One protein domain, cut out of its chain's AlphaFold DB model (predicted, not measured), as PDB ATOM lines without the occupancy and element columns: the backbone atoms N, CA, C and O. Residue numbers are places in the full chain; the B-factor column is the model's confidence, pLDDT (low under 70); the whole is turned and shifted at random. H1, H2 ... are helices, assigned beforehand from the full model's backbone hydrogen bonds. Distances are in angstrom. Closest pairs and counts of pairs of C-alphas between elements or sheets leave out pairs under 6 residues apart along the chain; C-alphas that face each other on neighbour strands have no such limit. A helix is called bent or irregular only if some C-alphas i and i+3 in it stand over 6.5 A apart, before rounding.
ATOM      1  N   LEU A   2     -31.696  13.113   8.194       90.56
ATOM      2  CA  LEU A   2     -30.368  12.811   7.615       90.56
ATOM      3  C   LEU A   2     -29.378  13.985   7.653       90.56
ATOM      4  O   LEU A   2     -28.237  13.806   8.053       90.56
ATOM      5  N   ILE A   3     -29.835  15.197   7.322       93.12
ATOM      6  CA  ILE A   3     -28.997  16.407   7.405       93.12
ATOM      7  C   ILE A   3     -28.509  16.642   8.842       93.12
ATOM      8  O   ILE A   3     -27.333  16.899   9.057       93.12
ATOM      9  N   ALA A   4     -29.391  16.505   9.838       93.06
ATOM     10  CA  ALA A   4     -29.019  16.690  11.241       93.06
ATOM     11  C   ALA A   4     -28.005  15.631  11.700       93.06
ATOM     12  O   ALA A   4     -27.064  15.960  12.413       93.06
ATOM     13  N   HIS A   5     -28.159  14.383  11.246       92.06
ATOM     14  CA  HIS A   5     -27.178  13.334  11.508       92.06
ATOM     15  C   HIS A   5     -25.817  13.642  10.865       92.06
ATOM     16  O   HIS A   5     -24.799  13.568  11.543       92.06
ATOM     17  N   ALA A   6     -25.803  14.069   9.598       93.12
ATOM     18  CA  ALA A   6     -24.579  14.447   8.892       93.12
ATOM     19  C   ALA A   6     -23.851  15.636   9.547       93.12
ATOM     20  O   ALA A   6     -22.630  15.720   9.493       93.12
ATOM     21  N   MET A   7     -24.592  16.535  10.202       95.44
ATOM     22  CA  MET A   7     -24.038  17.645  10.986       95.44
ATOM     23  C   MET A   7     -23.566  17.237  12.394       95.44
ATOM     24  O   MET A   7     -23.147  18.100  13.161       95.44
ATOM     25  N   GLY A   8     -23.649  15.955  12.766       93.38
ATOM     26  CA  GLY A   8     -23.226  15.458  14.078       93.38
ATOM     27  C   GLY A   8     -24.200  15.772  15.219       93.38
ATOM     28  O   GLY A   8     -23.793  15.803  16.380       93.38
ATOM     29  N   ALA A   9     -25.481  16.023  14.925       94.81
ATOM     30  CA  ALA A   9     -26.468  16.273  15.971       94.81
ATOM     31  C   ALA A   9     -26.680  15.025  16.856       94.81
ATOM     32  O   ALA A   9     -26.662  13.900  16.345       94.81
ATOM     33  N   PRO A  10     -26.959  15.196  18.165       95.31
ATOM     34  CA  PRO A  10     -27.244  14.076  19.056       95.31
ATOM     35  C   PRO A  10     -28.408  13.218  18.548       95.31
ATOM     36  O   PRO A  10     -29.405  13.753  18.052       95.31
ATOM     37  N   ARG A  11     -28.331  11.895  18.754       94.44
ATOM     38  CA  ARG A  11     -29.385  10.925  18.389       94.44
ATOM     39  C   ARG A  11     -30.782  11.397  18.783       94.44
ATOM     40  O   ARG A  11     -31.700  11.381  17.969       94.44
ATOM     41  N   THR A  12     -30.932  11.865  20.018       95.69
ATOM     42  CA  THR A  12     -32.212  12.345  20.553       95.69
ATOM     43  C   THR A  12     -32.796  13.474  19.706       95.69
ATOM     44  O   THR A  12     -33.988  13.456  19.407       95.69
ATOM     45  N   VAL A  13     -31.971  14.417  19.243       96.50
ATOM     46  CA  VAL A  13     -32.377  15.513  18.351       96.50
ATOM     47  C   VAL A  13     -32.738  14.981  16.965       96.50
ATOM     48  O   VAL A  13     -33.778  15.352  16.421       96.50
ATOM     49  N   VAL A  14     -31.916  14.090  16.402       96.56
ATOM     50  CA  VAL A  14     -32.133  13.503  15.069       96.56
ATOM     51  C   VAL A  14     -33.463  12.748  15.004       96.56
ATOM     52  O   VAL A  14     -34.249  12.988  14.083       96.56
ATOM     53  N   VAL A  15     -33.733  11.895  15.995       96.25
ATOM     54  CA  VAL A  15     -34.973  11.115  16.103       96.25
ATOM     55  C   VAL A  15     -36.177  12.032  16.327       96.25
ATOM     56  O   VAL A  15     -37.177  11.893  15.624       96.25
ATOM     57  N   SER A  16     -36.066  13.029  17.215       97.44
ATOM     58  CA  SER A  16     -37.142  14.014  17.459       97.44
ATOM     59  C   SER A  16     -37.494  14.829  16.210       97.44
ATOM     60  O   SER A  16     -38.630  15.256  16.021       97.44
ATOM     61  N   LEU A  17     -36.514  15.067  15.336       96.75
ATOM     62  CA  LEU A  17     -36.702  15.802  14.087       96.75
ATOM     63  C   LEU A  17     -37.357  14.949  12.988       96.75
ATOM     64  O   LEU A  17     -37.919  15.504  12.044       96.75
ATOM     65  N   GLY A  18     -37.261  13.619  13.071       94.88
ATOM     66  CA  GLY A  18     -37.762  12.677  12.066       94.88
ATOM     67  C   GLY A  18     -39.228  12.905  11.686       94.88
ATOM     68  O   GLY A  18     -39.505  13.215  10.525       94.88
ATOM     69  N   PRO A  19     -40.168  12.837  12.642       96.25
ATOM     70  CA  PRO A  19     -41.592  12.916  12.348       96.25
ATOM     71  C   PRO A  19     -42.133  14.358  12.293       96.25
ATOM     72  O   PRO A  19     -43.338  14.569  12.383       96.25
ATOM     73  N   LYS A  20     -41.282  15.380  12.121       94.94
ATOM     74  CA  LYS A  20     -41.673  16.807  12.191       94.94
ATOM     75  C   LYS A  20     -42.782  17.255  11.217       94.94
ATOM     76  O   LYS A  20     -43.276  18.371  11.329       94.94
ATOM     77  N   SER A  21     -43.092  16.451  10.200       92.00
ATOM     78  CA  SER A  21     -44.007  16.808   9.109       92.00
ATOM     79  C   SER A  21     -45.408  16.205   9.253       92.00
ATOM     80  O   SER A  21     -46.230  16.409   8.368       92.00
ATOM     81  N   VAL A  22     -45.718  15.524  10.360       95.81
ATOM     82  CA  VAL A  22     -47.097  15.130  10.713       95.81
ATOM     83  C   VAL A  22     -47.636  15.987  11.858       95.81
ATOM     84  O   VAL A  22     -46.958  16.893  12.338       95.81
ATOM     85  N   THR A  23     -48.877  15.745  12.286       95.31
ATOM     86  CA  THR A  23     -49.471  16.483  13.407       95.31
ATOM     87  C   THR A  23     -48.762  16.168  14.718       95.31
ATOM     88  O   THR A  23     -48.249  15.066  14.922       95.31
ATOM     89  N   THR A  24     -48.767  17.140  15.632       95.56
ATOM     90  CA  THR A  24     -48.051  17.065  16.912       95.56
ATOM     91  C   THR A  24     -48.308  15.766  17.685       95.56
ATOM     92  O   THR A  24     -47.323  15.140  18.071       95.56
ATOM     93  N   PRO A  25     -49.559  15.282  17.854       94.88
ATOM     94  CA  PRO A  25     -49.800  14.044  18.599       94.88
ATOM     95  C   PRO A  25     -49.164  12.813  17.941       94.88
ATOM     96  O   PRO A  25     -48.530  12.009  18.622       94.88
ATOM     97  N   ILE A  26     -49.276  12.690  16.613       95.81
ATOM     98  CA  ILE A  26     -48.696  11.569  15.862       95.81
ATOM     99  C   ILE A  26     -47.167  11.631  15.950       95.81
ATOM    100  O   ILE A  26     -46.518  10.635  16.262       95.81
ATOM    101  N   ALA A  27     -46.587  12.811  15.725       97.12
ATOM    102  CA  ALA A  27     -45.143  12.989  15.737       97.12
ATOM    103  C   ALA A  27     -44.528  12.679  17.104       97.12
ATOM    104  O   ALA A  27     -43.515  11.984  17.182       97.12
ATOM    105  N   MET A  28     -45.152  13.169  18.178       97.75
ATOM    106  CA  MET A  28     -44.709  12.919  19.546       97.75
ATOM    107  C   MET A  28     -44.743  11.428  19.882       97.75
ATOM    108  O   MET A  28     -43.769  10.931  20.444       97.75
ATOM    109  N   GLY A  29     -45.797  10.709  19.480       97.06
ATOM    110  CA  GLY A  29     -45.889   9.259  19.667       97.06
ATOM    111  C   GLY A  29     -44.783   8.495  18.935       97.06
ATOM    112  O   GLY A  29     -44.102   7.667  19.537       97.06
ATOM    113  N   ILE A  30     -44.538   8.823  17.659       96.44
ATOM    114  CA  ILE A  30     -43.442   8.220  16.877       96.44
ATOM    115  C   ILE A  30     -42.091   8.507  17.541       96.44
ATOM    116  O   ILE A  30     -41.296   7.593  17.746       96.44
ATOM    117  N   SER A  31     -41.829   9.767  17.901       97.38
ATOM    118  CA  SER A  31     -40.570  10.158  18.537       97.38
ATOM    119  C   SER A  31     -40.354   9.423  19.857       97.38
ATOM    120  O   SER A  31     -39.257   8.923  20.092       97.38
ATOM    121  N   GLN A  32     -41.375   9.349  20.714       96.94
ATOM    122  CA  GLN A  32     -41.277   8.689  22.016       96.94
ATOM    123  C   GLN A  32     -40.917   7.208  21.865       96.94
ATOM    124  O   GLN A  32     -40.003   6.730  22.532       96.94
ATOM    125  N   ASN A  33     -41.569   6.510  20.933       95.94
ATOM    126  CA  ASN A  33     -41.313   5.092  20.667       95.94
ATOM    127  C   ASN A  33     -39.900   4.817  20.130       95.94
ATOM    128  O   ASN A  33     -39.392   3.712  20.278       95.94
ATOM    129  N   LEU A  34     -39.255   5.813  19.518       95.62
ATOM    130  CA  LEU A  34     -37.910   5.697  18.945       95.62
ATOM    131  C   LEU A  34     -36.805   6.253  19.871       95.62
ATOM    132  O   LEU A  34     -35.625   6.267  19.504       95.62
ATOM    133  N   GLY A  35     -37.165   6.708  21.077       94.12
ATOM    134  CA  GLY A  35     -36.235   7.286  22.055       94.12
ATOM    135  C   GLY A  35     -35.840   8.743  21.774       94.12
ATOM    136  O   GLY A  35     -34.784   9.196  22.219       94.12
ATOM    137  N   GLY A  36     -36.647   9.476  21.006       96.06
ATOM    138  CA  GLY A  36     -36.559  10.932  20.878       96.06
ATOM    139  C   GLY A  36     -37.317  11.658  21.994       96.06
ATOM    140  O   GLY A  36     -38.027  11.046  22.788       96.06
ATOM    141  N   GLN A  37     -37.208  12.986  22.025       97.88
ATOM    142  CA  GLN A  37     -37.830  13.848  23.025       97.88
ATOM    143  C   GLN A  37     -39.142  14.461  22.489       97.88
ATOM    144  O   GLN A  37     -39.106  15.291  21.569       97.88
ATOM    145  N   PRO A  38     -40.315  14.123  23.059       97.50
ATOM    146  CA  PRO A  38     -41.606  14.598  22.552       97.50
ATOM    147  C   PRO A  38     -41.760  16.123  22.572       97.50
ATOM    148  O   PRO A  38     -42.291  16.699  21.625       97.50
ATOM    149  N   SER A  39     -41.254  16.800  23.608       97.56
ATOM    150  CA  SER A  39     -41.318  18.265  23.699       97.56
ATOM    151  C   SER A  39     -40.532  18.951  22.580       97.56
ATOM    152  O   SER A  39     -41.031  19.886  21.958       97.56
ATOM    153  N   LEU A  40     -39.343  18.442  22.249       97.62
ATOM    154  CA  LEU A  40     -38.542  18.939  21.130       97.62
ATOM    155  C   LEU A  40     -39.216  18.648  19.782       97.62
ATOM    156  O   LEU A  40     -39.235  19.493  18.889       97.62
ATOM    157  N   THR A  41     -39.826  17.471  19.654       97.88
ATOM    158  CA  THR A  41     -40.604  17.093  18.466       97.88
ATOM    159  C   THR A  41     -41.747  18.072  18.217       97.88
ATOM    160  O   THR A  41     -41.916  18.544  17.093       97.88
ATOM    161  N   ALA A  42     -42.493  18.444  19.261       97.56
ATOM    162  CA  ALA A  42     -43.572  19.420  19.156       97.56
ATOM    163  C   ALA A  42     -43.078  20.780  18.630       97.56
ATOM    164  O   ALA A  42     -43.731  21.374  17.771       97.56
ATOM    165  N   VAL A  43     -41.900  21.237  19.075       97.38
ATOM    166  CA  VAL A  43     -41.273  22.470  18.571       97.38
ATOM    167  C   VAL A  43     -40.970  22.359  17.074       97.38
ATOM    168  O   VAL A  43     -41.353  23.240  16.303       97.38
ATOM    169  N   PHE A  44     -40.353  21.262  16.622       97.06
ATOM    170  CA  PHE A  44     -40.058  21.067  15.196       97.06
ATOM    171  C   PHE A  44     -41.314  20.977  14.324       97.06
ATOM    172  O   PHE A  44     -41.335  21.518  13.210       97.06
ATOM    173  N   VAL A  45     -42.362  20.319  14.824       97.25
ATOM    174  CA  VAL A  45     -43.665  20.237  14.151       97.25
ATOM    175  C   VAL A  45     -44.299  21.617  14.026       97.25
ATOM    176  O   VAL A  45     -44.778  21.974  12.946       97.25
ATOM    177  N   MET A  46     -44.275  22.405  15.103       96.12
ATOM    178  CA  MET A  46     -44.820  23.760  15.124       96.12
ATOM    179  C   MET A  46     -44.073  24.666  14.148       96.12
ATOM    180  O   MET A  46     -44.708  25.301  13.311       96.12
ATOM    181  N   MET A  47     -42.738  24.664  14.182       96.19
ATOM    182  CA  MET A  47     -41.919  25.436  13.245       96.19
ATOM    183  C   MET A  47     -42.225  25.075  11.789       96.19
ATOM    184  O   MET A  47     -42.471  25.958  10.969       96.19
ATOM    185  N   THR A  48     -42.250  23.776  11.469       94.88
ATOM    186  CA  THR A  48     -42.531  23.297  10.106       94.88
ATOM    187  C   THR A  48     -43.943  23.697   9.665       94.88
ATOM    188  O   THR A  48     -44.125  24.214   8.561       94.88
ATOM    189  N   GLY A  49     -44.934  23.505  10.539       95.38
ATOM    190  CA  GLY A  49     -46.335  23.821  10.267       95.38
ATOM    191  C   GLY A  49     -46.581  25.313  10.074       95.38
ATOM    192  O   GLY A  49     -47.214  25.706   9.094       95.38
ATOM    193  N   MET A  50     -46.055  26.157  10.964       95.94
ATOM    194  CA  MET A  50     -46.189  27.614  10.866       95.94
ATOM    195  C   MET A  50     -45.513  28.142   9.605       95.94
ATOM    196  O   MET A  50     -46.145  28.866   8.837       95.94
ATOM    197  N   PHE A  51     -44.268  27.733   9.348       96.19
ATOM    198  CA  PHE A  51     -43.544  28.165   8.158       96.19
ATOM    199  C   PHE A  51     -44.301  27.796   6.880       96.19
ATOM    200  O   PHE A  51     -44.603  28.669   6.067       96.19
ATOM    201  N   GLY A  52     -44.681  26.525   6.726       95.06
ATOM    202  CA  GLY A  52     -45.399  26.071   5.540       95.06
ATOM    203  C   GLY A  52     -46.769  26.731   5.387       95.06
ATOM    204  O   GLY A  52     -47.140  27.108   4.277       95.06
ATOM    205  N   THR A  53     -47.481  26.969   6.492       95.69
ATOM    206  CA  THR A  53     -48.745  27.716   6.477       95.69
ATOM    207  C   THR A  53     -48.548  29.120   5.937       95.69
ATOM    208  O   THR A  53     -49.374  29.558   5.146       95.69
ATOM    209  N   LEU A  54     -47.480  29.829   6.323       96.44
ATOM    210  CA  LEU A  54     -47.207  31.194   5.866       96.44
ATOM    211  C   LEU A  54     -46.894  31.248   4.366       96.44
ATOM    212  O   LEU A  54     -47.443  32.106   3.669       96.44
ATOM    213  N   VAL A  55     -46.076  30.316   3.868       96.25
ATOM    214  CA  VAL A  55     -45.519  30.376   2.505       96.25
ATOM    215  C   VAL A  55     -46.338  29.639   1.439       96.25
ATOM    216  O   VAL A  55     -46.193  29.963   0.261       96.25
ATOM    217  N   CYS A  56     -47.205  28.682   1.800       95.25
ATOM    218  CA  CYS A  56     -47.826  27.747   0.843       95.25
ATOM    219  C   CYS A  56     -48.515  28.438  -0.346       95.25
ATOM    220  O   CYS A  56     -48.254  28.106  -1.498       95.25
ATOM    221  N   THR A  57     -49.340  29.454  -0.087       94.06
ATOM    222  CA  THR A  57     -50.068  30.190  -1.137       94.06
ATOM    223  C   THR A  57     -49.141  30.934  -2.103       94.06
ATOM    224  O   THR A  57     -49.392  30.955  -3.309       94.06
ATOM    225  N   GLY A  58     -48.044  31.506  -1.593       96.38
ATOM    226  CA  GLY A  58     -47.014  32.148  -2.409       96.38
ATOM    227  C   GLY A  58     -46.291  31.138  -3.297       96.38
ATOM    228  O   GLY A  58     -46.129  31.378  -4.494       96.38
ATOM    229  N   VAL A  59     -45.951  29.972  -2.737       97.12
ATOM    230  CA  VAL A  59     -45.338  28.861  -3.480       97.12
ATOM    231  C   VAL A  59     -46.260  28.370  -4.595       97.12
ATOM    232  O   VAL A  59     -45.809  28.228  -5.728       97.12
ATOM    233  N   PHE A  60     -47.556  28.176  -4.335       97.44
ATOM    234  CA  PHE A  60     -48.503  27.744  -5.369       97.44
ATOM    235  C   PHE A  60     -48.659  28.767  -6.491       97.44
ATOM    236  O   PHE A  60     -48.725  28.386  -7.659       97.44
ATOM    237  N   ARG A  61     -48.663  30.065  -6.162       96.88
ATOM    238  CA  ARG A  61     -48.696  31.136  -7.166       96.88
ATOM    239  C   ARG A  61     -47.438  31.124  -8.032       96.88
ATOM    240  O   ARG A  61     -47.555  31.202  -9.253       96.88
ATOM    241  N   LEU A  62     -46.261  30.989  -7.419       97.88
ATOM    242  CA  LEU A  62     -44.981  30.923  -8.128       97.88
ATOM    243  C   LEU A  62     -44.897  29.682  -9.030       97.88
ATOM    244  O   LEU A  62     -44.535  29.789 -10.198       97.88
ATOM    245  N   ALA A  63     -45.319  28.527  -8.515       97.44
ATOM    246  CA  ALA A  63     -45.383  27.263  -9.247       97.44
ATOM    247  C   ALA A  63     -46.572  27.176 -10.228       97.44
ATOM    248  O   ALA A  63     -46.736  26.166 -10.906       97.44
ATOM    249  N   ARG A  64     -47.413  28.220 -10.309       97.81
ATOM    250  CA  ARG A  64     -48.618  28.297 -11.157       97.81
ATOM    251  C   ARG A  64     -49.609  27.141 -10.947       97.81
ATOM    252  O   ARG A  64     -50.358  26.791 -11.860       97.81
ATOM    253  N   VAL A  65     -49.668  26.583  -9.739       98.00
ATOM    254  CA  VAL A  65     -50.627  25.534  -9.374       98.00
ATOM    255  C   VAL A  65     -51.982  26.182  -9.122       98.00
ATOM    256  O   VAL A  65     -52.136  26.935  -8.166       98.00
ATOM    257  N   LYS A  66     -52.972  25.898  -9.971       96.94
ATOM    258  CA  LYS A  66     -54.330  26.469  -9.861       96.94
ATOM    259  C   LYS A  66     -55.368  25.498  -9.293       96.94
ATOM    260  O   LYS A  66     -56.422  25.942  -8.853       96.94
ATOM    261  N   ASP A  67     -55.092  24.195  -9.308       98.31
ATOM    262  CA  ASP A  67     -56.033  23.176  -8.834       98.31
ATOM    263  C   ASP A  67     -56.100  23.165  -7.299       98.31
ATOM    264  O   ASP A  67     -55.110  22.878  -6.621       98.31
ATOM    265  N   TRP A  68     -57.283  23.448  -6.748       98.19
ATOM    266  CA  TRP A  68     -57.527  23.484  -5.304       98.19
ATOM    267  C   TRP A  68     -57.272  22.150  -4.604       98.19
ATOM    268  O   TRP A  68     -56.811  22.143  -3.465       98.19
ATOM    269  N   ARG A  69     -57.510  21.020  -5.276       98.44
ATOM    270  CA  ARG A  69     -57.231  19.681  -4.739       98.44
ATOM    271  C   ARG A  69     -55.733  19.494  -4.554       98.44
ATOM    272  O   ARG A  69     -55.292  19.074  -3.488       98.44
ATOM    273  N   ALA A  70     -54.955  19.864  -5.572       98.12
ATOM    274  CA  ALA A  70     -53.500  19.771  -5.543       98.12
ATOM    275  C   ALA A  70     -52.898  20.703  -4.483       98.12
ATOM    276  O   ALA A  70     -52.042  20.279  -3.712       98.12
ATOM    277  N   GLN A  71     -53.381  21.948  -4.401       98.25
ATOM    278  CA  GLN A  71     -52.942  22.889  -3.368       98.25
ATOM    279  C   GLN A  71     -53.271  22.381  -1.960       98.25
ATOM    280  O   GLN A  71     -52.421  22.437  -1.074       98.25
ATOM    281  N   GLY A  72     -54.487  21.865  -1.757       97.81
ATOM    282  CA  GLY A  72     -54.930  21.296  -0.487       97.81
ATOM    283  C   GLY A  72     -54.077  20.113  -0.047       97.81
ATOM    284  O   GLY A  72     -53.530  20.122   1.055       97.81
ATOM    285  N   LEU A  73     -53.902  19.136  -0.942       97.94
ATOM    286  CA  LEU A  73     -53.085  17.951  -0.691       97.94
ATOM    287  C   LEU A  73     -51.636  18.344  -0.361       97.94
ATOM    288  O   LEU A  73     -51.106  17.937   0.668       97.94
ATOM    289  N   ALA A  74     -51.017  19.198  -1.181       97.00
ATOM    290  CA  ALA A  74     -49.637  19.634  -0.979       97.00
ATOM    291  C   ALA A  74     -49.453  20.415   0.332       97.00
ATOM    292  O   ALA A  74     -48.502  20.163   1.073       97.00
ATOM    293  N   ALA A  75     -50.365  21.341   0.645       96.88
ATOM    294  CA  ALA A  75     -50.320  22.117   1.881       96.88
ATOM    295  C   ALA A  75     -50.479  21.218   3.117       96.88
ATOM    296  O   ALA A  75     -49.699  21.339   4.063       96.88
ATOM    297  N   GLY A  76     -51.443  20.294   3.090       96.31
ATOM    298  CA  GLY A  76     -51.682  19.348   4.179       96.31
ATOM    299  C   GLY A  76     -50.526  18.366   4.381       96.31
ATOM    300  O   GLY A  76     -50.147  18.098   5.517       96.31
ATOM    301  N   THR A  77     -49.887  17.880   3.314       95.62
ATOM    302  CA  THR A  77     -48.707  17.007   3.437       95.62
ATOM    303  C   THR A  77     -47.491  17.767   3.971       95.62
ATOM    304  O   THR A  77     -46.768  17.252   4.819       95.62
ATOM    305  N   ALA A  78     -47.253  18.995   3.502       93.50
ATOM    306  CA  ALA A  78     -46.061  19.757   3.873       93.50
ATOM    307  C   ALA A  78     -46.148  20.389   5.274       93.50
ATOM    308  O   ALA A  78     -45.133  20.488   5.967       93.50
ATOM    309  N   ALA A  79     -47.339  20.842   5.676       92.62
ATOM    310  CA  ALA A  79     -47.547  21.676   6.861       92.62
ATOM    311  C   ALA A  79     -48.828  21.348   7.649       92.62
ATOM    312  O   ALA A  79     -49.299  22.165   8.445       92.62
ATOM    313  N   HIS A  80     -49.347  20.131   7.455       94.31
ATOM    314  CA  HIS A  80     -50.328  19.456   8.306       94.31
ATOM    315  C   HIS A  80     -51.569  20.305   8.637       94.31
ATOM    316  O   HIS A  80     -52.164  20.926   7.750       94.31
ATOM    317  N   GLY A  81     -52.022  20.268   9.891       92.38
ATOM    318  CA  GLY A  81     -53.288  20.848  10.338       92.38
ATOM    319  C   GLY A  81     -53.365  22.356  10.135       92.38
ATOM    320  O   GLY A  81     -54.372  22.847   9.638       92.38
ATOM    321  N   LEU A  82     -52.294  23.091  10.447       94.38
ATOM    322  CA  LEU A  82     -52.290  24.555  10.341       94.38
ATOM    323  C   LEU A  82     -52.498  25.020   8.893       94.38
ATOM    324  O   LEU A  82     -53.340  25.882   8.626       94.38
ATOM    325  N   ALA A  83     -51.787  24.404   7.947       95.38
ATOM    326  CA  ALA A  83     -51.917  24.762   6.543       95.38
ATOM    327  C   ALA A  83     -53.252  24.289   5.962       95.38
ATOM    328  O   ALA A  83     -53.863  25.014   5.183       95.38
ATOM    329  N   THR A  84     -53.744  23.124   6.386       96.31
ATOM    330  CA  THR A  84     -55.067  22.618   5.992       96.31
ATOM    331  C   THR A  84     -56.183  23.557   6.441       96.31
ATOM    332  O   THR A  84     -57.036  23.912   5.629       96.31
ATOM    333  N   SER A  85     -56.144  24.038   7.688       96.06
ATOM    334  CA  SER A  85     -57.099  25.029   8.197       96.06
ATOM    335  C   SER A  85     -57.036  26.332   7.406       96.06
ATOM    336  O   SER A  85     -58.073  26.881   7.045       96.06
ATOM    337  N   ARG A  86     -55.832  26.808   7.049       95.56
ATOM    338  CA  ARG A  86     -55.683  27.981   6.171       95.56
ATOM    339  C   ARG A  86     -56.277  27.735   4.782       95.56
ATOM    340  O   ARG A  86     -56.967  28.605   4.263       95.56
ATOM    341  N   MET A  87     -56.020  26.579   4.176       97.50
ATOM    342  CA  MET A  87     -56.551  26.238   2.854       97.50
ATOM    343  C   MET A  87     -58.073  26.094   2.864       97.50
ATOM    344  O   MET A  87     -58.710  26.521   1.907       97.50
ATOM    345  N   LEU A  88     -58.654  25.569   3.947       97.69
ATOM    346  CA  LEU A  88     -60.103  25.466   4.123       97.69
ATOM    347  C   LEU A  88     -60.785  26.840   4.090       97.69
ATOM    348  O   LEU A  88     -61.839  26.973   3.475       97.69
ATOM    349  N   LEU A  89     -60.161  27.862   4.690       97.19
ATOM    350  CA  LEU A  89     -60.653  29.245   4.638       97.19
ATOM    351  C   LEU A  89     -60.621  29.838   3.221       97.19
ATOM    352  O   LEU A  89     -61.395  30.741   2.921       97.19
ATOM    353  N   LEU A  90     -59.725  29.356   2.356       96.69
ATOM    354  CA  LEU A  90     -59.615  29.815   0.967       96.69
ATOM    355  C   LEU A  90     -60.554  29.049   0.032       96.69
ATOM    356  O   LEU A  90     -61.117  29.631  -0.893       96.69
ATOM    357  N   ASN A  91     -60.687  27.738   0.234       98.19
ATOM    358  CA  ASN A  91     -61.512  26.870  -0.588       98.19
ATOM    359  C   ASN A  91     -61.847  25.557   0.141       98.19
ATOM    360  O   ASN A  91     -60.961  24.842   0.616       98.19
ATOM    361  N   GLN A  92     -63.128  25.180   0.144       98.25
ATOM    362  CA  GLN A  92     -63.600  23.969   0.819       98.25
ATOM    363  C   GLN A  92     -62.964  22.682   0.268       98.25
ATOM    364  O   GLN A  92     -62.596  21.793   1.036       98.25
ATOM    365  N   THR A  93     -62.773  22.586  -1.052       98.31
ATOM    366  CA  THR A  93     -62.124  21.435  -1.696       98.31
ATOM    367  C   THR A  93     -60.657  21.328  -1.292       98.31
ATOM    368  O   THR A  93     -60.180  20.231  -1.010       98.31
ATOM    369  N   ALA A  94     -59.943  22.451  -1.188       98.19
ATOM    370  CA  ALA A  94     -58.563  22.442  -0.710       98.19
ATOM    371  C   ALA A  94     -58.467  21.981   0.754       98.19
ATOM    372  O   ALA A  94     -57.613  21.163   1.088       98.19
ATOM    373  N   GLY A  95     -59.380  22.442   1.615       97.75
ATOM    374  CA  GLY A  95     -59.476  21.963   2.995       97.75
ATOM    375  C   GLY A  95     -59.740  20.455   3.088       97.75
ATOM    376  O   GLY A  95     -59.059  19.758   3.839       97.75
ATOM    377  N   ALA A  96     -60.662  19.926   2.277       98.25
ATOM    378  CA  ALA A  96     -60.974  18.496   2.244       98.25
ATOM    379  C   ALA A  96     -59.761  17.636   1.839       98.25
ATOM    380  O   ALA A  96     -59.434  16.658   2.514       98.25
ATOM    381  N   PHE A  97     -59.048  18.026   0.776       98.44
ATOM    382  CA  PHE A  97     -57.839  17.321   0.337       98.44
ATOM    383  C   PHE A  97     -56.672  17.476   1.324       98.44
ATOM    384  O   PHE A  97     -55.885  16.544   1.482       98.44
ATOM    385  N   GLY A  98     -56.576  18.603   2.036       97.69
ATOM    386  CA  GLY A  98     -55.621  18.758   3.135       97.69
ATOM    387  C   GLY A  98     -55.923  17.821   4.312       97.69
ATOM    388  O   GLY A  98     -55.012  17.200   4.856       97.69
ATOM    389  N   GLY A  99     -57.201  17.621   4.648       96.69
ATOM    390  CA  GLY A  99     -57.623  16.638   5.652       96.69
ATOM    391  C   GLY A  99     -57.220  15.209   5.278       96.69
ATOM    392  O   GLY A  99     -56.636  14.494   6.094       96.69
ATOM    393  N   LEU A 100     -57.442  14.821   4.017       97.44
ATOM    394  CA  LEU A 100     -56.967  13.544   3.472       97.44
ATOM    395  C   LEU A 100     -55.440  13.413   3.587       97.44
ATOM    396  O   LEU A 100     -54.935  12.378   4.027       97.44
ATOM    397  N   ALA A 101     -54.705  14.471   3.233       97.00
ATOM    398  CA  ALA A 101     -53.249  14.493   3.319       97.00
ATOM    399  C   ALA A 101     -52.735  14.251   4.744       97.00
ATOM    400  O   ALA A 101     -51.759  13.524   4.906       97.00
ATOM    401  N   ILE A 102     -53.382  14.810   5.772       96.50
ATOM    402  CA  ILE A 102     -52.985  14.608   7.174       96.50
ATOM    403  C   ILE A 102     -53.027  13.122   7.547       96.50
ATOM    404  O   ILE A 102     -52.062  12.610   8.115       96.50
ATOM    405  N   GLY A 103     -54.118  12.427   7.207       94.88
ATOM    406  CA  GLY A 103     -54.281  11.003   7.510       94.88
ATOM    407  C   GLY A 103     -53.247  10.137   6.791       94.88
ATOM    408  O   GLY A 103     -52.532   9.362   7.427       94.88
ATOM    409  N   LEU A 104     -53.110  10.323   5.475       96.31
ATOM    410  CA  LEU A 104     -52.149   9.572   4.663       96.31
ATOM    411  C   LEU A 104     -50.707   9.821   5.110       96.31
ATOM    412  O   LEU A 104     -49.938   8.877   5.281       96.31
ATOM    413  N   ASN A 105     -50.343  11.081   5.347       95.44
ATOM    414  CA  ASN A 105     -49.000  11.438   5.783       95.44
ATOM    415  C   ASN A 105     -48.689  10.886   7.183       95.44
ATOM    416  O   ASN A 105     -47.563  10.461   7.435       95.44
ATOM    417  N   GLY A 106     -49.689  10.829   8.069       95.50
ATOM    418  CA  GLY A 106     -49.598  10.160   9.368       95.50
ATOM    419  C   GLY A 106     -49.216   8.687   9.243       95.50
ATOM    420  O   GLY A 106     -48.245   8.251   9.865       95.50
ATOM    421  N   ILE A 107     -49.930   7.940   8.395       96.31
ATOM    422  CA  ILE A 107     -49.663   6.516   8.132       96.31
ATOM    423  C   ILE A 107     -48.261   6.337   7.543       96.31
ATOM    424  O   ILE A 107     -47.457   5.576   8.079       96.31
ATOM    425  N   VAL A 108     -47.944   7.075   6.476       96.12
ATOM    426  CA  VAL A 108     -46.656   6.957   5.779       96.12
ATOM    427  C   VAL A 108     -45.496   7.281   6.718       96.12
ATOM    428  O   VAL A 108     -44.555   6.501   6.819       96.12
ATOM    429  N   THR A 109     -45.567   8.384   7.463       95.44
ATOM    430  CA  THR A 109     -44.497   8.789   8.391       95.44
ATOM    431  C   THR A 109     -44.318   7.787   9.532       95.44
ATOM    432  O   THR A 109     -43.184   7.521   9.924       95.44
ATOM    433  N   SER A 110     -45.409   7.190  10.028       95.06
ATOM    434  CA  SER A 110     -45.355   6.166  11.084       95.06
ATOM    435  C   SER A 110     -44.619   4.898  10.652       95.06
ATOM    436  O   SER A 110     -44.092   4.196  11.505       95.06
ATOM    437  N   VAL A 111     -44.551   4.614   9.350       95.56
ATOM    438  CA  VAL A 111     -43.776   3.491   8.803       95.56
ATOM    439  C   VAL A 111     -42.371   3.941   8.408       95.56
ATOM    440  O   VAL A 111     -41.381   3.320   8.786       95.56
ATOM    441  N   VAL A 112     -42.266   5.050   7.674       95.38
ATOM    442  CA  VAL A 112     -41.003   5.518   7.089       95.38
ATOM    443  C   VAL A 112     -39.998   5.934   8.160       95.38
ATOM    444  O   VAL A 112     -38.826   5.589   8.043       95.38
TER     445      VAL A 112
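What this domain is: This is residues 2 to 112 of the 122 residues of an uncharacterized protein of Acidocella sp. 20-61-6 (UniProt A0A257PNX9). What shape is this? H4, arms H5a and H5b of a bent helix, and H6 make an up-and-down bundle, each running against the one before, with H1, H2 and H3 gathered toward one end. What is printed? The 111 residues hold six named helices, H1 to H6, and no named strand: all helix. The whole is compact, with radius of gyration of the C-alphas 14.4 A and spans of 41 by 24 by 20 A.

Where its parts are: Where do the first four run? H1 is residues 2 to 6, from C-alpha 2 at (-30.368, 12.811, 7.615); H2 is 11 to 17, H3 24 to 33. H4, 38 to 62, 34.9 A, is irregular: C-alphas 54 and 57 are 7.6 A apart. What follows? H5, 68 to 90, one helix by its hydrogen bonds, is bent, C-alphas 78 and 81 being 9.8 A apart; its arms are H5a, 68 to 78, and H5b, 81 to 90. H6, 92 to 112, 29.8 A, ends at (-41.003, 5.518, 7.089).

How they stand to each other: What touches early? H1 touches H2, closest C-alphas Ala 4 and Val 14, 5.9 A; H3 touches residues 38 to 46 of H4 alone, closest C-alphas Met 28 and Pro 38, 4.6 A. And later? H5a touches H6, closest C-alphas Gly 72 and Ala 94, 3.8 A. H5b and H6 form a hairpin, closest C-alphas Leu 88 and Gly 95, 3.7 A. Are backbones complete? Every O i to N i+4 pair is within hydrogen-bond range in H1, H2, H3, H5a, H5b and H6; in H4, 19 of 21.

The domain as a whole: How large? The farthest C-alphas, Gly 8 and Gln 92, are 43.3 A apart. Any cut, long link or low confidence? The printed part has no cut and no long link, and no printed residue is under 70 in pLDDT.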